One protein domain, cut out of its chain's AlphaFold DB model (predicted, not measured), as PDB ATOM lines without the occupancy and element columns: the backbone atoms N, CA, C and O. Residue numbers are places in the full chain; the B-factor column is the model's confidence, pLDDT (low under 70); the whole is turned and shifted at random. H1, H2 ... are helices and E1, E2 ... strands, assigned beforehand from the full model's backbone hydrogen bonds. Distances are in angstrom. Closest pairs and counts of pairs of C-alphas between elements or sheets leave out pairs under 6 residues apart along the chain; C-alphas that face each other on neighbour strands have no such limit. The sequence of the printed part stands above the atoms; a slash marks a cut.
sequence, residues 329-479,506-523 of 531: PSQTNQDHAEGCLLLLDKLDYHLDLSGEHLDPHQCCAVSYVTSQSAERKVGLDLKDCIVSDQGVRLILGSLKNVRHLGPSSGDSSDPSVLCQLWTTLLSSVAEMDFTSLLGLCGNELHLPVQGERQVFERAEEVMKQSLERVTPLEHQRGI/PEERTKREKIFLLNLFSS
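What this domain is: This is residues 329 to 479 and 506 to 523 of the 531 residues of the protein "NACHT domain-containing protein" of Coregonus sp. 'balchen' (UniProt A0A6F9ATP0). The chain is wound in stacked turns along the longest axis, with parallel strands E1, E2 and E3 side by side on one side and helices H2 and H3 side by side on the other. H1 and H7 cap one end, strands E4 and E5 with H6 make the other end, and H4 and H5 lie between the two sheets. The printed part has 169 residues with seven named helices and five named strands, in the order H1 E1 H2 E2 H3 E3 H4 H5 E4 H6 E5 H7; the parallel sheets run E1 E2 E3 and E4 E5. The class is mixed, helices and strands; the whole is compact, with a radius of gyration of the C-alphas of 16.4 A and spans of 50 by 34 by 30 A.

How they stand to each other: H1, residues 339 to 346, only grazes the first sheet with residues 343 to 345. E1, residues 350 to 352, is parallel to E2, residues 378 to 381, with N 351 and O 379 2.8 A apart. H2, residues 360 to 371, runs along E2 at 7 degrees on the local plane. E2 is parallel to E3, residues 402 to 404, with N 403 and O 378 2.8 A apart. H3, residues 389 to 396, touches H2 at a shallow tilt of 4 degrees, the same way; the C-alphas of Pro 360 and Gly 391 are closest, 4.2 A. E1, H2, E2 and E2, H3, E3 are strand-helix-strand units, parallel neighbours joined through a helix, with right-handed crossovers; E4, H6, E5 is a third. H4, residues 415 to 427, touches H3 with residues 420 to 425 alone, about perpendicular at 88 degrees; Val 392 and Leu 421 have the closest C-alphas, 6.1 A. H5, residues 435 to 440, is close to H4 but not clearly touching. E4, residues 444 to 448, is parallel to E5, residues 471 to 475, with N 445 and O 471 2.8 A apart. H6, residues 453 to 465, touches H4; the closest C-alphas, of Leu 426 and Val 455, are 5.0 A apart. H7, residues 507 to 522, touches H2, about perpendicular at 81 degrees; the C-alphas of Ala 365 and Ser 522 are closest, 4.7 A. In each helix every O i to N i+4 pair is within hydrogen-bond range.

Where its parts are: H1 begins at C-alpha 339 (259.240, 190.168, 301.535). H7, 23.3 A long, ends at C-alpha 522 (252.233, 182.852, 296.564). H6 is 18.7 A and H4 17.9 A.

The domain as a whole: The farthest C-alphas, of Asn 333 and Arg 453, are 53.0 A apart. Residues 480 to 505 are not printed; C-alphas 479 and 506 are 31.2 A apart. Of the links printed whole, none is long. The pLDDT is under 70 at 25 residues, among them 330 to 337 and 506 to 510.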
ATOM      1  N   PRO A 329     252.422 196.370 310.968       76.25
ATOM      2  CA  PRO A 329     253.225 197.394 311.618       76.25
ATOM      3  C   PRO A 329     253.830 196.817 312.910       76.25
ATOM      4  O   PRO A 329     253.134 196.562 313.888       76.25
ATOM      5  N   SER A 330     255.144 196.578 312.915       68.56
ATOM      6  CA  SER A 330     255.886 196.064 314.076       68.56
ATOM      7  C   SER A 330     257.169 196.876 314.300       68.56
ATOM      8  O   SER A 330     257.646 197.551 313.389       68.56
ATOM      9  N   GLN A 331     257.722 196.795 315.516       54.88
ATOM     10  CA  GLN A 331     258.929 197.504 315.976       54.88
ATOM     11  C   GLN A 331     260.251 196.779 315.633       54.88
ATOM     12  O   GLN A 331     261.306 197.177 316.134       54.88
ATOM     13  N   THR A 332     260.242 195.685 314.856       55.38
ATOM     14  CA  THR A 332     261.496 194.984 314.529       55.38
ATOM     15  C   THR A 332     262.331 195.796 313.533       55.38
ATOM     16  O   THR A 332     261.860 196.206 312.478       55.38
ATOM     17  N   ASN A 333     263.599 196.040 313.886       51.72
ATOM     18  CA  ASN A 333     264.570 196.800 313.082       51.72
ATOM     19  C   ASN A 333     265.342 195.921 312.075       51.72
ATOM     20  O   ASN A 333     266.371 196.358 311.556       51.72
ATOM     21  N   GLN A 334     264.924 194.669 311.850       60.88
ATOM     22  CA  GLN A 334     265.608 193.793 310.900       60.88
ATOM     23  C   GLN A 334     265.212 194.159 309.470       60.88
ATOM     24  O   GLN A 334     264.034 194.243 309.128       60.88
ATOM     25  N   ASP A 335     266.223 194.412 308.638       64.56
ATOM     26  CA  ASP A 335     266.042 194.793 307.243       64.56
ATOM     27  C   ASP A 335     266.260 193.572 306.344       64.56
ATOM     28  O   ASP A 335     267.389 193.243 305.974       64.56
ATOM     29  N   HIS A 336     265.174 192.862 306.034       64.56
ATOM     30  CA  HIS A 336     265.184 191.803 305.029       64.56
ATOM     31  C   HIS A 336     264.851 192.385 303.653       64.56
ATOM     32  O   HIS A 336     263.821 193.035 303.476       64.56
ATOM     33  N   ALA A 337     265.697 192.094 302.660       60.66
ATOM     34  CA  ALA A 337     265.454 192.475 301.267       60.66
ATOM     35  C   ALA A 337     264.293 191.685 300.626       60.66
ATOM     36  O   ALA A 337     263.683 192.151 299.668       60.66
ATOM     37  N   GLU A 338     263.977 190.494 301.148       78.50
ATOM     38  CA  GLU A 338     262.932 189.613 300.623       78.50
ATOM     39  C   GLU A 338     261.660 189.680 301.479       78.50
ATOM     40  O   GLU A 338     261.692 189.445 302.689       78.50
ATOM     41  N   GLY A 339     260.516 189.961 300.842       82.44
ATOM     42  CA  GLY A 339     259.240 190.168 301.535       82.44
ATOM     43  C   GLY A 339     258.756 188.966 302.354       82.44
ATOM     44  O   GLY A 339     258.214 189.160 303.438       82.44
ATOM     45  N   CYS A 340     259.007 187.731 301.897       85.75
ATOM     46  CA  CYS A 340     258.647 186.517 302.644       85.75
ATOM     47  C   CYS A 340     259.441 186.386 303.949       85.75
ATOM     48  O   CYS A 340     258.876 186.037 304.983       85.75
ATOM     49  N   LEU A 341     260.742 186.688 303.918       87.75
ATOM     50  CA  LEU A 341     261.586 186.646 305.112       87.75
ATOM     51  C   LEU A 341     261.214 187.764 306.085       87.75
ATOM     52  O   LEU A 341     261.128 187.514 307.282       87.75
ATOM     53  N   LEU A 342     260.905 188.962 305.576       87.50
ATOM     54  CA  LEU A 342     260.397 190.056 306.401       87.50
ATOM     55  C   LEU A 342     259.060 189.703 307.072       87.50
ATOM     56  O   LEU A 342     258.860 190.010 308.246       87.50
ATOM     57  N   LEU A 343     258.149 189.059 306.334       88.75
ATOM     58  CA  LEU A 343     256.886 188.556 306.873       88.75
ATOM     59  C   LEU A 343     257.143 187.556 308.005       88.75
ATOM     60  O   LEU A 343     256.589 187.708 309.089       88.75
ATOM     61  N   LEU A 344     257.995 186.556 307.769       89.31
ATOM     62  CA  LEU A 344     258.325 185.548 308.774       89.31
ATOM     63  C   LEU A 344     258.996 186.160 310.007       89.31
ATOM     64  O   LEU A 344     258.604 185.810 311.115       89.31
ATOM     65  N   ASP A 345     259.936 187.095 309.849       88.88
ATOM     66  CA  ASP A 345     260.579 187.787 310.976       88.88
ATOM     67  C   ASP A 345     259.559 188.530 311.848       88.88
ATOM     68  O   ASP A 345     259.520 188.347 313.066       88.88
ATOM     69  N   LYS A 346     258.646 189.286 311.226       87.44
ATOM     70  CA  LYS A 346     257.572 189.994 311.944       87.44
ATOM     71  C   LYS A 346     256.601 189.066 312.667       87.44
ATOM     72  O   LYS A 346     255.956 189.498 313.620       87.44
ATOM     73  N   LEU A 347     256.495 187.819 312.218       88.06
ATOM     74  CA  LEU A 347     255.689 186.775 312.845       88.06
ATOM     75  C   LEU A 347     256.500 185.892 313.805       88.06
ATOM     76  O   LEU A 347     256.007 184.852 314.231       88.06
ATOM     77  N   ASP A 348     257.742 186.264 314.128       89.25
ATOM     78  CA  ASP A 348     258.683 185.468 314.928       89.25
ATOM     79  C   ASP A 348     258.858 184.023 314.412       89.25
ATOM     80  O   ASP A 348     259.087 183.062 315.153       89.25
ATOM     81  N   TYR A 349     258.761 183.867 313.090       91.62
ATOM     82  CA  TYR A 349     258.788 182.595 312.378       91.62
ATOM     83  C   TYR A 349     257.710 181.625 312.890       91.62
ATOM     84  O   TYR A 349     257.935 180.415 312.953       91.62
ATOM     85  N   HIS A 350     256.539 182.152 313.255       91.00
ATOM     86  CA  HIS A 350     255.376 181.376 313.662       91.00
ATOM     87  C   HIS A 350     254.126 181.776 312.871       91.00
ATOM     88  O   HIS A 350     253.605 182.887 312.991       91.00
ATOM     89  N   LEU A 351     253.633 180.849 312.054       91.31
ATOM     90  CA  LEU A 351     252.392 180.987 311.304       91.31
ATOM     91  C   LEU A 351     251.259 180.343 312.104       91.31
ATOM     92  O   LEU A 351     251.125 179.122 312.117       91.31
ATOM     93  N   ASP A 352     250.463 181.175 312.773       90.38
ATOM     94  CA  ASP A 352     249.238 180.741 313.446       90.38
ATOM     95  C   ASP A 352     248.068 180.724 312.457       90.38
ATOM     96  O   ASP A 352     247.591 181.787 312.049       90.38
ATOM     97  N   LEU A 353     247.642 179.517 312.073       90.19
ATOM     98  CA  LEU A 353     246.494 179.257 311.201       90.19
ATOM     99  C   LEU A 353     245.373 178.527 311.956       90.19
ATOM    100  O   LEU A 353     244.449 178.014 311.332       90.19
ATOM    101  N   SER A 354     245.444 178.469 313.288       88.25
ATOM    102  CA  SER A 354     244.516 177.687 314.103       88.25
ATOM    103  C   SER A 354     243.054 178.099 313.884       88.25
ATOM    104  O   SER A 354     242.725 179.291 313.882       88.25
ATOM    105  N   GLY A 355     242.178 177.104 313.716       85.62
ATOM    106  CA  GLY A 355     240.742 177.271 313.467       85.62
ATOM    107  C   GLY A 355     240.370 177.726 312.051       85.62
ATOM    108  O   GLY A 355     239.187 177.914 311.765       85.62
ATOM    109  N   GLU A 356     241.344 177.913 311.158       86.06
ATOM    110  CA  GLU A 356     241.092 178.384 309.796       86.06
ATOM    111  C   GLU A 356     240.654 177.251 308.857       86.06
ATOM    112  O   GLU A 356     241.073 176.094 308.968       86.06
ATOM    113  N   HIS A 357     239.836 177.604 307.866       87.06
ATOM    114  CA  HIS A 357     239.510 176.722 306.750       87.06
ATOM    115  C   HIS A 357     240.431 177.039 305.571       87.06
ATOM    116  O   HIS A 357     240.192 178.011 304.851       87.06
ATOM    117  N   LEU A 358     241.441 176.199 305.346       87.44
ATOM    118  CA  LEU A 358     242.440 176.409 304.305       87.44
ATOM    119  C   LEU A 358     242.036 175.707 303.008       87.44
ATOM    120  O   LEU A 358     241.986 174.476 302.923       87.44
ATOM    121  N   ASP A 359     241.774 176.498 301.973       87.44
ATOM    122  CA  ASP A 359     241.607 175.967 300.626       87.44
ATOM    123  C   ASP A 359     242.953 175.465 300.039       87.44
ATOM    124  O   ASP A 359     244.030 175.790 300.559       87.44
ATOM    125  N   PRO A 360     242.946 174.643 298.969       88.94
ATOM    126  CA  PRO A 360     244.179 174.142 298.362       88.94
ATOM    127  C   PRO A 360     245.166 175.239 297.935       88.94
ATOM    128  O   PRO A 360     246.373 175.067 298.088       88.94
ATOM    129  N   HIS A 361     244.687 176.369 297.417       84.62
ATOM    130  CA  HIS A 361     245.547 177.467 296.981       84.62
ATOM    131  C   HIS A 361     246.193 178.185 298.179       84.62
ATOM    132  O   HIS A 361     247.386 178.488 298.147       84.62
ATOM    133  N   GLN A 362     245.456 178.375 299.275       87.50
ATOM    134  CA  GLN A 362     246.006 178.874 300.538       87.50
ATOM    135  C   GLN A 362     247.069 177.921 301.103       87.50
ATOM    136  O   GLN A 362     248.110 178.364 301.584       87.50
ATOM    137  N   CYS A 363     246.875 176.605 300.984       90.62
ATOM    138  CA  CYS A 363     247.889 175.621 301.382       90.62
ATOM    139  C   CYS A 363     249.160 175.711 300.525       90.62
ATOM    140  O   CYS A 363     250.268 175.587 301.052       90.62
ATOM    141  N   CYS A 364     249.017 175.971 299.221       88.06
ATOM    142  CA  CYS A 364     250.148 176.265 298.337       88.06
ATOM    143  C   CYS A 364     250.922 177.495 298.838       88.06
ATOM    144  O   CYS A 364     252.148 177.464 298.940       88.06
ATOM    145  N   ALA A 365     250.207 178.544 299.252       87.50
ATOM    146  CA  ALA A 365     250.808 179.755 299.793       87.50
ATOM    147  C   ALA A 365     251.577 179.531 301.100       87.50
ATOM    148  O   ALA A 365     252.712 179.990 301.241       87.50
ATOM    149  N   VAL A 366     250.993 178.772 302.030       90.94
ATOM    150  CA  VAL A 366     251.652 178.366 303.279       90.94
ATOM    151  C   VAL A 366     252.929 177.581 302.985       90.94
ATOM    152  O   VAL A 366     253.979 177.881 303.557       90.94
ATOM    153  N   SER A 367     252.858 176.616 302.065       90.81
ATOM    154  CA  SER A 367     254.001 175.800 301.651       90.81
ATOM    155  C   SER A 367     255.116 176.655 301.041       90.81
ATOM    156  O   SER A 367     256.279 176.528 301.429       90.81
ATOM    157  N   TYR A 368     254.759 177.597 300.163       87.81
ATOM    158  CA  TYR A 368     255.696 178.519 299.525       87.81
ATOM    159  C   TYR A 368     256.406 179.445 300.522       87.81
ATOM    160  O   TYR A 368     257.634 179.545 300.511       87.81
ATOM    161  N   VAL A 369     255.661 180.114 301.407       89.25
ATOM    162  CA  VAL A 369     256.256 181.031 302.395       89.25
ATOM    163  C   VAL A 369     257.145 180.260 303.370       89.25
ATOM    164  O   VAL A 369     258.265 180.682 303.653       89.25
ATOM    165  N   THR A 370     256.696 179.085 303.816       90.56
ATOM    166  CA  THR A 370     257.489 178.192 304.672       90.56
ATOM    167  C   THR A 370     258.766 177.731 303.966       90.56
ATOM    168  O   THR A 370     259.823 177.644 304.592       90.56
ATOM    169  N   SER A 371     258.708 177.478 302.654       89.00
ATOM    170  CA  SER A 371     259.864 177.019 301.884       89.00
ATOM    171  C   SER A 371     260.939 178.083 301.662       89.00
ATOM    172  O   SER A 371     262.100 177.715 301.476       89.00
ATOM    173  N   GLN A 372     260.600 179.375 301.768       86.31
ATOM    174  CA  GLN A 372     261.590 180.460 301.676       86.31
ATOM    175  C   GLN A 372     262.511 180.524 302.906       86.31
ATOM    176  O   GLN A 372     263.579 181.130 302.854       86.31
ATOM    177  N   SER A 373     262.135 179.881 304.013       87.31
ATOM    178  CA  SER A 373     262.898 179.918 305.258       87.31
ATOM    179  C   SER A 373     263.948 178.807 305.343       87.31
ATOM    180  O   SER A 373     263.744 177.777 305.985       87.31
ATOM    181  N   ALA A 374     265.088 179.001 304.677       80.56
ATOM    182  CA  ALA A 374     266.163 178.001 304.655       80.56
ATOM    183  C   ALA A 374     266.992 177.949 305.957       80.56
ATOM    184  O   ALA A 374     267.491 176.889 306.331       80.56
ATOM    185  N   GLU A 375     267.160 179.082 306.646       85.56
ATOM    186  CA  GLU A 375     268.068 179.197 307.800       85.56
ATOM    187  C   GLU A 375     267.375 178.975 309.152       85.56
ATOM    188  O   GLU A 375     267.967 178.411 310.075       85.56
ATOM    189  N   ARG A 376     266.113 179.402 309.285       91.00
ATOM    190  CA  ARG A 376     265.341 179.313 310.529       91.00
ATOM    191  C   ARG A 376     264.020 178.605 310.266       91.00
ATOM    192  O   ARG A 376     263.160 179.114 309.563       91.00
ATOM    193  N   LYS A 377     263.841 177.440 310.886       92.81
ATOM    194  CA  LYS A 377     262.608 176.658 310.749       92.81
ATOM    195  C   LYS A 377     261.386 177.412 311.284       92.81
ATOM    196  O   LYS A 377     261.457 178.044 312.340       92.81
ATOM    197  N   VAL A 378     260.265 177.268 310.584       93.75
ATOM    198  CA  VAL A 378     258.984 177.934 310.861       93.75
ATOM    199  C   VAL A 378     258.122 177.064 311.780       93.75
ATOM    200  O   VAL A 378     258.016 175.857 311.584       93.75
ATOM    201  N   GLY A 379     257.513 177.642 312.813       93.00
ATOM    202  CA  GLY A 379     256.431 176.992 313.558       93.00
ATOM    203  C   GLY A 379     255.111 177.163 312.816       93.00
ATOM    204  O   GLY A 379     254.777 178.294 312.474       93.00
ATOM    205  N   LEU A 380     254.372 176.085 312.582       92.06
ATOM    206  CA  LEU A 380     253.112 176.119 311.845       92.06
ATOM    207  C   LEU A 380     251.991 175.601 312.749       92.06
ATOM    208  O   LEU A 380     251.937 174.405 313.018       92.06
ATOM    209  N   ASP A 381     251.118 176.479 313.237       91.06
ATOM    210  CA  ASP A 381     249.970 176.062 314.042       91.06
ATOM    211  C   ASP A 381     248.792 175.719 313.129       91.06
ATOM    212  O   ASP A 381     248.198 176.606 312.516       91.06
ATOM    213  N   LEU A 382     248.488 174.423 313.025       89.25
ATOM    214  CA  LEU A 382     247.360 173.892 312.255       89.25
ATOM    215  C   LEU A 382     246.237 173.359 313.153       89.25
ATOM    216  O   LEU A 382     245.440 172.528 312.720       89.25
ATOM    217  N   LYS A 383     246.200 173.753 314.429       86.56
ATOM    218  CA  LYS A 383     245.205 173.241 315.369       86.56
ATOM    219  C   LYS A 383     243.782 173.588 314.918       86.56
ATOM    220  O   LYS A 383     243.510 174.741 314.599       86.56
ATOM    221  N   ASP A 384     242.874 172.610 314.927       84.56
ATOM    222  CA  ASP A 384     241.468 172.778 314.538       84.56
ATOM    223  C   ASP A 384     241.281 173.307 313.093       84.56
ATOM    224  O   ASP A 384     240.220 173.829 312.745       84.56
ATOM    225  N   CYS A 385     242.302 173.193 312.229       86.75
ATOM    226  CA  CYS A 385     242.199 173.594 310.826       86.75
ATOM    227  C   CYS A 385     241.364 172.605 310.013       86.75
ATOM    228  O   CYS A 385     241.498 171.387 310.140       86.75
ATOM    229  N   ILE A 386     240.594 173.134 309.063       86.00
ATOM    230  CA  ILE A 386     239.941 172.323 308.033       86.00
ATOM    231  C   ILE A 386     240.774 172.418 306.760       86.00
ATOM    232  O   ILE A 386     240.856 173.484 306.150       86.00
ATOM    233  N   VAL A 387     241.381 171.301 306.353       87.12
ATOM    234  CA  VAL A 387     242.242 171.221 305.167       87.12
ATOM    235  C   VAL A 387     241.807 170.046 304.293       87.12
ATOM    236  O   VAL A 387     241.538 168.950 304.781       87.12
ATOM    237  N   SER A 388     241.726 170.259 302.980       86.50
ATOM    238  CA  SER A 388     241.482 169.171 302.021       86.50
ATOM    239  C   SER A 388     242.706 168.262 301.880       86.50
ATOM    240  O   SER A 388     243.835 168.696 302.099       86.50
ATOM    241  N   ASP A 389     242.524 167.022 301.422       83.56
ATOM    242  CA  ASP A 389     243.651 166.107 301.170       83.56
ATOM    243  C   ASP A 389     244.653 166.695 300.158       83.56
ATOM    244  O   ASP A 389     245.862 166.501 300.276       83.56
ATOM    245  N   GLN A 390     244.170 167.476 299.188       83.75
ATOM    246  CA  GLN A 390     245.021 168.229 298.275       83.75
ATOM    247  C   GLN A 390     245.847 169.303 298.998       83.75
ATOM    248  O   GLN A 390     247.050 169.418 298.760       83.75
ATOM    249  N   GLY A 391     245.221 170.075 299.890       88.69
ATOM    250  CA  GLY A 391     245.913 171.063 300.716       88.69
ATOM    251  C   GLY A 391     246.991 170.428 301.596       88.69
ATOM    252  O   GLY A 391     248.120 170.912 301.651       88.69
ATOM    253  N   VAL A 392     246.689 169.270 302.186       89.12
ATOM    254  CA  VAL A 392     247.646 168.486 302.976       89.12
ATOM    255  C   VAL A 392     248.858 168.069 302.136       89.12
ATOM    256  O   VAL A 392     249.990 168.234 302.591       89.12
ATOM    257  N   ARG A 393     248.665 167.610 300.887       88.88
ATOM    258  CA  ARG A 393     249.780 167.281 299.971       88.88
ATOM    259  C   ARG A 393     250.717 168.464 299.728       88.88
ATOM    260  O   ARG A 393     251.925 168.265 299.654       88.88
ATOM    261  N   LEU A 394     250.177 169.677 299.620       89.62
ATOM    262  CA  LEU A 394     250.977 170.891 299.428       89.62
ATOM    263  C   LEU A 394     251.781 171.241 300.683       89.62
ATOM    264  O   LEU A 394     252.963 171.570 300.580       89.62
ATOM    265  N   ILE A 395     251.172 171.124 301.867       90.81
ATOM    266  CA  ILE A 395     251.847 171.374 303.150       90.81
ATOM    267  C   ILE A 395     252.996 170.379 303.361       90.81
ATOM    268  O   ILE A 395     254.092 170.800 303.746       90.81
ATOM    269  N   LEU A 396     252.782 169.091 303.045       90.75
ATOM    270  CA  LEU A 396     253.792 168.029 303.164       90.75
ATOM    271  C   LEU A 396     255.123 168.403 302.480       90.75
ATOM    272  O   LEU A 396     256.183 168.181 303.065       90.75
ATOM    273  N   GLY A 397     255.080 169.053 301.309       87.06
ATOM    274  CA  GLY A 397     256.277 169.466 300.556       87.06
ATOM    275  C   GLY A 397     257.182 170.486 301.269       87.06
ATOM    276  O   GLY A 397     258.358 170.628 300.934       87.06
ATOM    277  N   SER A 398     256.674 171.176 302.294       89.94
ATOM    278  CA  SER A 398     257.419 172.205 303.036       89.94
ATOM    279  C   SER A 398     257.895 171.772 304.427       89.94
ATOM    280  O   SER A 398     258.654 172.507 305.064       89.94
ATOM    281  N   LEU A 399     257.524 170.571 304.896       90.00
ATOM    282  CA  LEU A 399     257.738 170.148 306.290       90.00
ATOM    283  C   LEU A 399     259.205 170.107 306.730       90.00
ATOM    284  O   LEU A 399     259.495 170.289 307.912       90.00
ATOM    285  N   LYS A 400     260.153 169.940 305.804       89.94
ATOM    286  CA  LYS A 400     261.591 170.011 306.118       89.94
ATOM    287  C   LYS A 400     262.008 171.348 306.751       89.94
ATOM    288  O   LYS A 400     262.927 171.380 307.573       89.94
ATOM    289  N   ASN A 401     261.293 172.424 306.416       92.19
ATOM    290  CA  ASN A 401     261.506 173.775 306.936       92.19
ATOM    291  C   ASN A 401     260.601 174.094 308.139       92.19
ATOM    292  O   ASN A 401     260.622 175.214 308.645       92.19
ATOM    293  N   VAL A 402     259.829 173.120 308.633       92.50
ATOM    294  CA  VAL A 402     258.943 173.273 309.792       92.50
ATOM    295  C   VAL A 402     259.646 172.807 311.071       92.50
ATOM    296  O   VAL A 402     260.432 171.854 311.070       92.50
ATOM    297  N   ARG A 403     259.398 173.522 312.174       92.12
ATOM    298  CA  ARG A 403     259.918 173.241 313.522       92.12
ATOM    299  C   ARG A 403     258.934 172.442 314.375       92.12
ATOM    300  O   ARG A 403     259.372 171.585 315.131       92.12
ATOM    301  N   HIS A 404     257.648 172.771 314.305       89.25
ATOM    302  CA  HIS A 404     256.562 172.116 315.037       89.25
ATOM    303  C   HIS A 404     255.226 172.383 314.327       89.25
ATOM    304  O   HIS A 404     255.103 173.390 313.625       89.25
ATOM    305  N   LEU A 405     254.255 171.486 314.526       87.06
ATOM    306  CA  LEU A 405     252.913 171.533 313.936       87.06
ATOM    307  C   LEU A 405     251.854 171.853 315.010       87.06
ATOM    308  O   LEU A 405     251.089 170.979 315.387       87.06
ATOM    309  N   GLY A 406     251.838 173.046 315.593       82.50
ATOM    310  CA  GLY A 406     250.929 173.371 316.701       82.50
ATOM    311  C   GLY A 406     251.253 174.701 317.380       82.50
ATOM    312  O   GLY A 406     252.065 175.463 316.849       82.50
ATOM    313  N   PRO A 407     250.662 174.980 318.551       76.12
ATOM    314  CA  PRO A 407     250.886 176.231 319.265       76.12
ATOM    315  C   PRO A 407     252.335 176.395 319.739       76.12
ATOM    316  O   PRO A 407     252.981 175.447 320.194       76.12
ATOM    317  N   SER A 408     252.827 177.636 319.754       66.88
ATOM    318  CA  SER A 408     254.164 177.961 320.288       66.88
ATOM    319  C   SER A 408     254.336 177.664 321.789       66.88
ATOM    320  O   SER A 408     255.469 177.617 322.270       66.88
ATOM    321  N   SER A 409     253.244 177.458 322.538       64.19
ATOM    322  CA  SER A 409     253.236 177.119 323.973       64.19
ATOM    323  C   SER A 409     253.744 175.706 324.287       64.19
ATOM    324  O   SER A 409     253.971 175.401 325.458       64.19
ATOM    325  N   GLY A 410     253.950 174.858 323.273       58.59
ATOM    326  CA  GLY A 410     254.335 173.455 323.461       58.59
ATOM    327  C   GLY A 410     253.152 172.523 323.736       58.59
ATOM    328  O   GLY A 410     253.371 171.369 324.104       58.59
ATOM    329  N   ASP A 411     251.919 173.004 323.553       60.72
ATOM    330  CA  ASP A 411     250.733 172.150 323.528       60.72
ATOM    331  C   ASP A 411     250.783 171.203 322.319       60.72
ATOM    332  O   ASP A 411     251.313 171.547 321.259       60.72
ATOM    333  N   SER A 412     250.246 169.992 322.478       63.78
ATOM    334  CA  SER A 412     250.253 168.990 321.412       63.78
ATOM    335  C   SER A 412     249.453 169.467 320.198       63.78
ATOM    336  O   SER A 412     248.353 170.005 320.347       63.78
ATOM    337  N   SER A 413     249.986 169.199 319.006       67.56
ATOM    338  CA  SER A 413     249.284 169.295 317.725       67.56
ATOM    339  C   SER A 413     247.898 168.656 317.780       67.56
ATOM    340  O   SER A 413     247.699 167.673 318.495       67.56
ATOM    341  N   ASP A 414     246.965 169.155 316.971       75.62
ATOM    342  CA  ASP A 414     245.668 168.503 316.786       75.62
ATOM    343  C   ASP A 414     245.865 167.070 316.233       75.62
ATOM    344  O   ASP A 414     246.365 166.909 315.109       75.62
ATOM    345  N   PRO A 415     245.484 166.018 316.990       80.50
ATOM    346  CA  PRO A 415     245.637 164.635 316.551       80.50
ATOM    347  C   PRO A 415     244.911 164.330 315.235       80.50
ATOM    348  O   PRO A 415     245.357 163.465 314.482       80.50
ATOM    349  N   SER A 416     243.827 165.056 314.933       81.06
ATOM    350  CA  SER A 416     243.065 164.924 313.689       81.06
ATOM    351  C   SER A 416     243.898 165.339 312.476       81.06
ATOM    352  O   SER A 416     244.025 164.577 311.513       81.06
ATOM    353  N   VAL A 417     244.548 166.506 312.545       83.56
ATOM    354  CA  VAL A 417     245.399 167.024 311.463       83.56
ATOM    355  C   VAL A 417     246.648 166.164 311.287       83.56
ATOM    356  O   VAL A 417     247.020 165.848 310.156       83.56
ATOM    357  N   LEU A 418     247.264 165.706 312.384       87.94
ATOM    358  CA  LEU A 418     248.386 164.764 312.311       87.94
ATOM    359  C   LEU A 418     247.981 163.438 311.656       87.94
ATOM    360  O   LEU A 418     248.694 162.938 310.785       87.94
ATOM    361  N   CYS A 419     246.823 162.888 312.026       89.19
ATOM    362  CA  CYS A 419     246.277 161.691 311.394       89.19
ATOM    363  C   CYS A 419     246.027 161.913 309.894       89.19
ATOM    364  O   CYS A 419     246.314 161.027 309.085       89.19
ATOM    365  N   GLN A 420     245.525 163.083 309.492       89.19
ATOM    366  CA  GLN A 420     245.286 163.406 308.084       89.19
ATOM    367  C   GLN A 420     246.593 163.559 307.290       89.19
ATOM    368  O   GLN A 420     246.685 163.033 306.178       89.19
ATOM    369  N   LEU A 421     247.613 164.218 307.855       90.44
ATOM    370  CA  LEU A 421     248.956 164.337 307.270       90.44
ATOM    371  C   LEU A 421     249.559 162.961 306.988       90.44
ATOM    372  O   LEU A 421     249.959 162.679 305.856       90.44
ATOM    373  N   TRP A 422     249.556 162.083 307.992       92.06
ATOM    374  CA  TRP A 422     250.055 160.718 307.857       92.06
ATOM    375  C   TRP A 422     249.247 159.901 306.855       92.06
ATOM    376  O   TRP A 422     249.828 159.290 305.962       92.06
ATOM    377  N   THR A 423     247.916 159.933 306.938       91.25
ATOM    378  CA  THR A 423     247.053 159.210 305.991       91.25
ATOM    379  C   THR A 423     247.332 159.656 304.557       91.25
ATOM    380  O   THR A 423     247.517 158.823 303.677       91.25
ATOM    381  N   THR A 424     247.444 160.963 304.319       90.19
ATOM    382  CA  THR A 424     247.698 161.521 302.985       90.19
ATOM    383  C   THR A 424     249.073 161.129 302.448       90.19
ATOM    384  O   THR A 424     249.189 160.749 301.280       90.19
ATOM    385  N   LEU A 425     250.110 161.189 303.290       89.81
ATOM    386  CA  LEU A 425     251.465 160.773 302.932       89.81
ATOM    387  C   LEU A 425     251.504 159.284 302.552       89.81
ATOM    388  O   LEU A 425     252.052 158.915 301.512       89.81
ATOM    389  N   LEU A 426     250.878 158.435 303.370       91.19
ATOM    390  CA  LEU A 426     250.857 156.984 303.186       91.19
ATOM    391  C   LEU A 426     249.993 156.561 301.989       91.19
ATOM    392  O   LEU A 426     250.354 155.619 301.289       91.19
ATOM    393  N   SER A 427     248.908 157.276 301.687       88.25
ATOM    394  CA  SER A 427     248.070 157.026 300.503       88.25
ATOM    395  C   SER A 427     248.701 157.488 299.183       88.25
ATOM    396  O   SER A 427     248.172 157.194 298.109       88.25
ATOM    397  N   SER A 428     249.806 158.240 299.217       80.62
ATOM    398  CA  SER A 428     250.481 158.685 297.994       80.62
ATOM    399  C   SER A 428     251.024 157.495 297.190       80.62
ATOM    400  O   SER A 428     251.367 156.457 297.740       80.62
ATOM    401  N   VAL A 429     251.133 157.634 295.869       70.94
ATOM    402  CA  VAL A 429     251.827 156.645 295.013       70.94
ATOM    403  C   VAL A 429     253.291 157.053 294.789       70.94
ATOM    404  O   VAL A 429     254.113 156.239 294.377       70.94
ATOM    405  N   ALA A 430     253.632 158.308 295.096       71.44
ATOM    406  CA  ALA A 430     254.987 158.832 294.997       71.44
ATOM    407  C   ALA A 430     255.899 158.299 296.120       71.44
ATOM    408  O   ALA A 430     255.451 157.625 297.060       71.44
ATOM    409  N   GLU A 431     257.189 158.607 295.996       72.00
ATOM    410  CA  GLU A 431     258.201 158.348 297.020       72.00
ATOM    411  C   GLU A 431     257.823 159.044 298.341       72.00
ATOM    412  O   GLU A 431     257.340 160.177 298.341       72.00
ATOM    413  N   MET A 432     257.975 158.334 299.464       74.00
ATOM    414  CA  MET A 432     257.585 158.828 300.788       74.00
ATOM    415  C   MET A 432     258.778 159.465 301.498       74.00
ATOM    416  O   MET A 432     259.617 158.744 302.032       74.00
ATOM    417  N   ASP A 433     258.813 160.794 301.605       82.31
ATOM    418  CA  ASP A 433     259.660 161.447 302.611       82.31
ATOM    419  C   ASP A 433     258.904 161.557 303.942       82.31
ATOM    420  O   ASP A 433     258.290 162.572 304.271       82.31
ATOM    421  N   PHE A 434     258.926 160.469 304.713       88.81
ATOM    422  CA  PHE A 434     258.319 160.427 306.043       88.81
ATOM    423  C   PHE A 434     259.227 160.988 307.141       88.81
ATOM    424  O   PHE A 434     258.754 161.207 308.253       88.81
ATOM    425  N   THR A 435     260.510 161.235 306.858       90.00
ATOM    426  CA  THR A 435     261.511 161.600 307.875       90.00
ATOM    427  C   THR A 435     261.148 162.912 308.558       90.00
ATOM    428  O   THR A 435     261.180 163.015 309.785       90.00
ATOM    429  N   SER A 436     260.763 163.911 307.759       90.06
ATOM    430  CA  SER A 436     260.385 165.232 308.264       90.06
ATOM    431  C   SER A 436     259.141 165.158 309.153       90.06
ATOM    432  O   SER A 436     259.143 165.709 310.252       90.06
ATOM    433  N   LEU A 437     258.101 164.438 308.716       91.44
ATOM    434  CA  LEU A 437     256.858 164.290 309.478       91.44
ATOM    435  C   LEU A 437     257.069 163.470 310.759       91.44
ATOM    436  O   LEU A 437     256.617 163.875 311.825       91.44
ATOM    437  N   LEU A 438     257.822 162.371 310.682       91.12
ATOM    438  CA  LEU A 438     258.139 161.527 311.834       91.12
ATOM    439  C   LEU A 438     258.914 162.291 312.913       91.12
ATOM    440  O   LEU A 438     258.579 162.194 314.093       91.12
ATOM    441  N   GLY A 439     259.897 163.101 312.508       89.31
ATOM    442  CA  GLY A 439     260.643 163.961 313.426       89.31
ATOM    443  C   GLY A 439     259.773 165.037 314.085       89.31
ATOM    444  O   GLY A 439     259.952 165.325 315.267       89.31
ATOM    445  N   LEU A 440     258.805 165.604 313.354       89.31
ATOM    446  CA  LEU A 440     257.855 166.592 313.885       89.31
ATOM    447  C   LEU A 440     256.856 165.984 314.878       89.31
ATOM    448  O   LEU A 440     256.443 166.670 315.810       89.31
ATOM    449  N   CYS A 441     256.499 164.712 314.700       88.12
ATOM    450  CA  CYS A 441     255.594 163.970 315.578       88.12
ATOM    451  C   CYS A 441     256.317 163.239 316.723       88.12
ATOM    452  O   CYS A 441     255.716 162.394 317.372       88.12
ATOM    453  N   GLY A 442     257.612 163.479 316.963       87.94
ATOM    454  CA  GLY A 442     258.335 162.806 318.051       87.94
ATOM    455  C   GLY A 442     258.385 161.277 317.912       87.94
ATOM    456  O   GLY A 442     258.300 160.565 318.910       87.94
ATOM    457  N   ASN A 443     258.520 160.774 316.681       90.12
ATOM    458  CA  ASN A 443     258.445 159.354 316.316       90.12
ATOM    459  C   ASN A 443     257.067 158.698 316.516       90.12
ATOM    460  O   ASN A 443     256.964 157.467 316.548       90.12
ATOM    461  N   GLU A 444     256.004 159.493 316.615       91.00
ATOM    462  CA  GLU A 444     254.628 159.006 316.625       91.00
ATOM    463  C   GLU A 444     254.062 158.919 315.199       91.00
ATOM    464  O   GLU A 444     254.183 159.836 314.384       91.00
ATOM    465  N   LEU A 445     253.434 157.784 314.898       91.44
ATOM    466  CA  LEU A 445     252.795 157.484 313.622       91.44
ATOM    467  C   LEU A 445     251.278 157.503 313.827       91.44
ATOM    468  O   LEU A 445     250.710 156.543 314.343       91.44
ATOM    469  N   HIS A 446     250.628 158.606 313.453       91.62
ATOM    470  CA  HIS A 446     249.192 158.798 313.667       91.62
ATOM    471  C   HIS A 446     248.402 158.148 312.529       91.62
ATOM    472  O   HIS A 446     248.475 158.585 311.385       91.62
ATOM    473  N   LEU A 447     247.642 157.105 312.837       90.31
ATOM    474  CA  LEU A 447     246.909 156.298 311.868       90.31
ATOM    475  C   LEU A 447     245.402 156.390 312.108       90.31
ATOM    476  O   LEU A 447     244.962 156.484 313.257       90.31
ATOM    477  N   PRO A 448     244.584 156.315 311.049       89.50
ATOM    478  CA  PRO A 448     243.149 156.216 311.215       89.50
ATOM    479  C   PRO A 448     242.775 154.807 311.697       89.50
ATOM    480  O   PRO A 448     243.367 153.818 311.266       89.50
ATOM    481  N   VAL A 449     241.741 154.697 312.537       85.69
ATOM    482  CA  VAL A 449     241.204 153.389 312.989       85.69
ATOM    483  C   VAL A 449     240.724 152.528 311.811       85.69
ATOM    484  O   VAL A 449     240.770 151.301 311.862       85.69
ATOM    485  N   GLN A 450     240.248 153.161 310.737       83.94
ATOM    486  CA  GLN A 450     239.837 152.499 309.502       83.94
ATOM    487  C   GLN A 450     240.416 153.248 308.307       83.94
ATOM    488  O   GLN A 450     240.379 154.476 308.262       83.94
ATOM    489  N   GLY A 451     240.918 152.511 307.322       83.19
ATOM    490  CA  GLY A 451     241.540 153.093 306.141       83.19
ATOM    491  C   GLY A 451     241.775 152.068 305.042       83.19
ATOM    492  O   GLY A 451     241.490 150.878 305.193       83.19
ATOM    493  N   GLU A 452     242.297 152.543 303.916       86.31
ATOM    494  CA  GLU A 452     242.691 151.675 302.814       86.31
ATOM    495  C   GLU A 452     243.864 150.782 303.220       86.31
ATOM    496  O   GLU A 452     244.777 151.197 303.932       86.31
ATOM    497  N   ARG A 453     243.874 149.548 302.710       89.19
ATOM    498  CA  ARG A 453     244.928 148.568 302.998       89.19
ATOM    499  C   ARG A 453     246.339 149.112 302.729       89.19
ATOM    500  O   ARG A 453     247.245 148.842 303.510       89.19
ATOM    501  N   GLN A 454     246.499 149.910 301.671       90.06
ATOM    502  CA  GLN A 454     247.772 150.526 301.296       90.06
ATOM    503  C   GLN A 454     248.349 151.424 302.402       90.06
ATOM    504  O   GLN A 454     249.562 151.427 302.600       90.06
ATOM    505  N   VAL A 455     247.502 152.147 303.146       90.62
ATOM    506  CA  VAL A 455     247.937 153.025 304.245       90.62
ATOM    507  C   VAL A 455     248.647 152.208 305.320       90.62
ATOM    508  O   VAL A 455     249.742 152.562 305.747       90.62
ATOM    509  N   PHE A 456     248.059 151.078 305.714       93.19
ATOM    510  CA  PHE A 456     248.627 150.200 306.735       93.19
ATOM    511  C   PHE A 456     249.880 149.462 306.244       93.19
ATOM    512  O   PHE A 456     250.848 149.334 306.988       93.19
ATOM    513  N   GLU A 457     249.906 149.031 304.979       91.88
ATOM    514  CA  GLU A 457     251.096 148.404 304.382       91.88
ATOM    515  C   GLU A 457     252.290 149.372 304.342       91.88
ATOM    516  O   GLU A 457     253.411 148.993 304.688       91.88
ATOM    517  N   ARG A 458     252.054 150.643 303.999       92.06
ATOM    518  CA  ARG A 458     253.092 151.683 304.023       92.06
ATOM    519  C   ARG A 458     253.459 152.129 305.437       92.06
ATOM    520  O   ARG A 458     254.622 152.424 305.692       92.06
ATOM    521  N   ALA A 459     252.520 152.117 306.379       92.31
ATOM    522  CA  ALA A 459     252.818 152.343 307.793       92.31
ATOM    523  C   ALA A 459     253.816 151.296 308.325       92.31
ATOM    524  O   ALA A 459     254.774 151.640 309.018       92.31
ATOM    525  N   GLU A 460     253.647 150.022 307.952       91.44
ATOM    526  CA  GLU A 460     254.632 148.986 308.270       91.44
ATOM    527  C   GLU A 460     256.000 149.242 307.638       91.44
ATOM    528  O   GLU A 460     257.026 148.949 308.253       91.44
ATOM    529  N   GLU A 461     256.031 149.751 306.407       90.94
ATOM    530  CA  GLU A 461     257.271 150.108 305.723       90.94
ATOM    531  C   GLU A 461     258.021 151.220 306.469       90.94
ATOM    532  O   GLU A 461     259.209 151.057 306.743       90.94
ATOM    533  N   VAL A 462     257.322 152.276 306.900       91.38
ATOM    534  CA  VAL A 462     257.888 153.350 307.738       91.38
ATOM    535  C   VAL A 462     258.509 152.776 309.013       91.38
ATOM    536  O   VAL A 462     259.655 153.081 309.341       91.38
ATOM    537  N   MET A 463     257.797 151.882 309.706       91.38
ATOM    538  CA  MET A 463     258.311 151.235 310.920       91.38
ATOM    539  C   MET A 463     259.546 150.357 310.659       91.38
ATOM    540  O   MET A 463     260.395 150.232 311.539       91.38
ATOM    541  N   LYS A 464     259.660 149.742 309.472       91.25
ATOM    542  CA  LYS A 464     260.813 148.911 309.075       91.25
ATOM    543  C   LYS A 464     262.018 149.744 308.626       91.25
ATOM    544  O   LYS A 464     263.149 149.304 308.813       91.25
ATOM    545  N   GLN A 465     261.780 150.896 308.002       90.50
ATOM    546  CA  GLN A 465     262.824 151.769 307.453       90.50
ATOM    547  C   GLN A 465     263.364 152.777 308.473       90.50
ATOM    548  O   GLN A 465     264.500 153.230 308.334       90.50
ATOM    549  N   SER A 466     262.578 153.124 309.496       88.12
ATOM    550  CA  SER A 466     263.005 154.038 310.554       88.12
ATOM    551  C   SER A 466     264.184 153.474 311.354       88.12
ATOM    552  O   SER A 466     264.175 152.324 311.795       88.12
ATOM    553  N   LEU A 467     265.190 154.321 311.586       86.44
ATOM    554  CA  LEU A 467     266.329 154.009 312.457       86.44
ATOM    555  C   LEU A 467     265.948 154.045 313.947       86.44
ATOM    556  O   LEU A 467     266.613 153.417 314.770       86.44
ATOM    557  N   GLU A 468     264.888 154.779 314.290       88.12
ATOM    558  CA  GLU A 468     264.392 154.960 315.655       88.12
ATOM    559  C   GLU A 468     263.068 154.219 315.874       88.12
ATOM    560  O   GLU A 468     262.336 153.907 314.928       88.12
ATOM    561  N   ARG A 469     262.744 153.925 317.141       89.69
ATOM    562  CA  ARG A 469     261.499 153.236 317.497       89.69
ATOM    563  C   ARG A 469     260.301 154.138 317.201       89.69
ATOM    564  O   ARG A 469     260.124 155.156 317.861       89.69
ATOM    565  N   VAL A 470     259.456 153.692 316.279       92.31
ATOM    566  CA  VAL A 470     258.195 154.352 315.922       92.31
ATOM    567  C   VAL A 470     257.064 153.869 316.832       92.31
ATOM    568  O   VAL A 470     256.949 152.670 317.102       92.31
ATOM    569  N   THR A 471     256.225 154.796 317.296       91.88
ATOM    570  CA  THR A 471     255.041 154.509 318.121       91.88
ATOM    571  C   THR A 471     253.769 154.742 317.303       91.88
ATOM    572  O   THR A 471     253.450 155.894 317.019       91.88
ATOM    573  N   PRO A 472     253.026 153.696 316.902       88.31
ATOM    574  CA  PRO A 472     251.751 153.878 316.217       88.31
ATOM    575  C   PRO A 472     250.663 154.348 317.193       88.31
ATOM    576  O   PRO A 472     250.519 153.788 318.281       88.31
ATOM    577  N   LEU A 473     249.891 155.357 316.788       88.62
ATOM    578  CA  LEU A 473     248.752 155.910 317.522       88.62
ATOM    579  C   LEU A 473     247.510 155.882 316.633       88.62
ATOM    580  O   LEU A 473     247.542 156.404 315.523       88.62
ATOM    581  N   GLU A 474     246.413 155.311 317.119       84.75
ATOM    582  CA  GLU A 474     245.165 155.209 316.359       84.75
ATOM    583  C   GLU A 474     244.191 156.337 316.718       84.75
ATOM    584  O   GLU A 474     243.930 156.594 317.894       84.75
ATOM    585  N   HIS A 475     243.608 156.970 315.698       81.81
ATOM    586  CA  HIS A 475     242.657 158.072 315.840       81.81
ATOM    587  C   HIS A 475     241.330 157.728 315.169       81.81
ATOM    588  O   HIS A 475     241.282 157.279 314.018       81.81
ATOM    589  N   GLN A 476     240.221 157.948 315.876       68.00
ATOM    590  CA  GLN A 476     238.904 157.937 315.245       68.00
ATOM    591  C   GLN A 476     238.746 159.226 314.444       68.00
ATOM    592  O   GLN A 476     238.821 160.319 315.000       68.00
ATOM    593  N   ARG A 477     238.513 159.107 313.133       55.03
ATOM    594  CA  ARG A 477     238.172 160.264 312.304       55.03
ATOM    595  C   ARG A 477     236.841 160.824 312.807       55.03
ATOM    596  O   ARG A 477     235.823 160.141 312.716       55.03
ATOM    597  N   GLY A 478     236.849 162.050 313.325       46.19
ATOM    598  CA  GLY A 478     235.623 162.814 313.518       46.19
ATOM    599  C   GLY A 478     234.963 162.998 312.156       46.19
ATOM    600  O   GLY A 478     235.521 163.641 311.269       46.19
ATOM    601  N   ILE A 479     233.811 162.367 311.955       31.72
ATOM    602  CA  ILE A 479     232.940 162.655 310.818       31.72
ATOM    603  C   ILE A 479     232.471 164.103 311.020       31.72
ATOM    604  O   ILE A 479     231.945 164.396 312.095       31.72
ATOM    605  N   PRO A 506     241.234 193.495 316.797       52.72
ATOM    606  CA  PRO A 506     240.678 192.182 317.105       52.72
ATOM    607  C   PRO A 506     241.634 191.100 316.600       52.72
ATOM    608  O   PRO A 506     242.107 191.204 315.470       52.72
ATOM    609  N   GLU A 507     241.928 190.077 317.406       57.97
ATOM    610  CA  GLU A 507     242.833 188.977 317.017       57.97
ATOM    611  C   GLU A 507     242.444 188.363 315.655       57.97
ATOM    612  O   GLU A 507     243.315 187.998 314.863       57.97
ATOM    613  N   GLU A 508     241.147 188.359 315.327       58.12
ATOM    614  CA  GLU A 508     240.613 187.969 314.017       58.12
ATOM    615  C   GLU A 508     241.103 188.848 312.856       58.12
ATOM    616  O   GLU A 508     241.447 188.330 311.793       58.12
ATOM    617  N   ARG A 509     241.179 190.174 313.036       60.97
ATOM    618  CA  ARG A 509     241.684 191.089 312.001       60.97
ATOM    619  C   ARG A 509     243.149 190.789 311.699       60.97
ATOM    620  O   ARG A 509     243.520 190.664 310.534       60.97
ATOM    621  N   THR A 510     243.952 190.571 312.738       69.44
ATOM    622  CA  THR A 510     245.369 190.225 312.587       69.44
ATOM    623  C   THR A 510     245.558 188.858 311.920       69.44
ATOM    624  O   THR A 510     246.443 188.714 311.080       69.44
ATOM    625  N   LYS A 511     244.728 187.848 312.226       72.94
ATOM    626  CA  LYS A 511     244.769 186.547 311.525       72.94
ATOM    627  C   LYS A 511     244.462 186.683 310.030       72.94
ATOM    628  O   LYS A 511     245.178 186.132 309.196       72.94
ATOM    629  N   ARG A 512     243.467 187.488 309.659       74.00
ATOM    630  CA  ARG A 512     243.112 187.699 308.246       74.00
ATOM    631  C   ARG A 512     244.162 188.463 307.460       74.00
ATOM    632  O   ARG A 512     244.424 188.115 306.311       74.00
ATOM    633  N   GLU A 513     244.778 189.473 308.066       80.50
ATOM    634  CA  GLU A 513     245.898 190.198 307.460       80.50
ATOM    635  C   GLU A 513     247.074 189.243 307.182       80.50
ATOM    636  O   GLU A 513     247.667 189.303 306.104       80.50
ATOM    637  N   LYS A 514     247.345 188.274 308.074       81.62
ATOM    638  CA  LYS A 514     248.339 187.212 307.826       81.62
ATOM    639  C   LYS A 514     247.968 186.340 306.625       81.62
ATOM    640  O   LYS A 514     248.804 186.156 305.746       81.62
ATOM    641  N   ILE A 515     246.737 185.826 306.551       80.44
ATOM    642  CA  ILE A 515     246.284 184.984 305.423       80.44
ATOM    643  C   ILE A 515     246.336 185.759 304.103       80.44
ATOM    644  O   ILE A 515     246.772 185.228 303.081       80.44
ATOM    645  N   PHE A 516     245.934 187.032 304.122       84.25
ATOM    646  CA  PHE A 516     246.047 187.913 302.967       84.25
ATOM    647  C   PHE A 516     247.500 188.027 302.486       84.25
ATOM    648  O   PHE A 516     247.762 187.816 301.304       84.25
ATOM    649  N   LEU A 517     248.448 188.282 303.394       84.44
ATOM    650  CA  LEU A 517     249.873 188.359 303.059       84.44
ATOM    651  C   LEU A 517     250.437 187.022 302.562       84.44
ATOM    652  O   LEU A 517     251.218 187.017 301.614       84.44
ATOM    653  N   LEU A 518     250.025 185.886 303.135       83.38
ATOM    654  CA  LEU A 518     250.428 184.561 302.646       83.38
ATOM    655  C   LEU A 518     250.011 184.369 301.179       83.38
ATOM    656  O   LEU A 518     250.854 184.074 300.331       83.38
ATOM    657  N   ASN A 519     248.736 184.624 300.865       80.44
ATOM    658  CA  ASN A 519     248.200 184.524 299.502       80.44
ATOM    659  C   ASN A 519     248.858 185.506 298.526       80.44
ATOM    660  O   ASN A 519     248.988 185.232 297.335       80.44
ATOM    661  N   LEU A 520     249.271 186.669 299.023       82.50
ATOM    662  CA  LEU A 520     249.972 187.664 298.230       82.50
ATOM    663  C   LEU A 520     251.341 187.159 297.765       82.50
ATOM    664  O   LEU A 520     251.729 187.350 296.617       82.50
ATOM    665  N   PHE A 521     252.093 186.518 298.657       74.69
ATOM    666  CA  PHE A 521     253.430 186.050 298.321       74.69
ATOM    667  C   PHE A 521     253.411 184.822 297.416       74.69
ATOM    668  O   PHE A 521     254.285 184.712 296.555       74.69
ATOM    669  N   SER A 522     252.393 183.966 297.505       68.44
ATOM    670  CA  SER A 522     252.233 182.852 296.564       68.44
ATOM    671  C   SER A 522     251.932 183.311 295.136       68.44
ATOM    672  O   SER A 522     252.393 182.687 294.181       68.44
ATOM    673  N   SER A 523     251.245 184.449 294.960       61.34
ATOM    674  CA  SER A 523     250.949 184.998 293.629       61.34
ATOM    675  C   SER A 523     252.204 185.446 292.866       61.34
ATOM    676  O   SER A 523     252.160 185.627 291.644       61.34
TER     677      SER A 523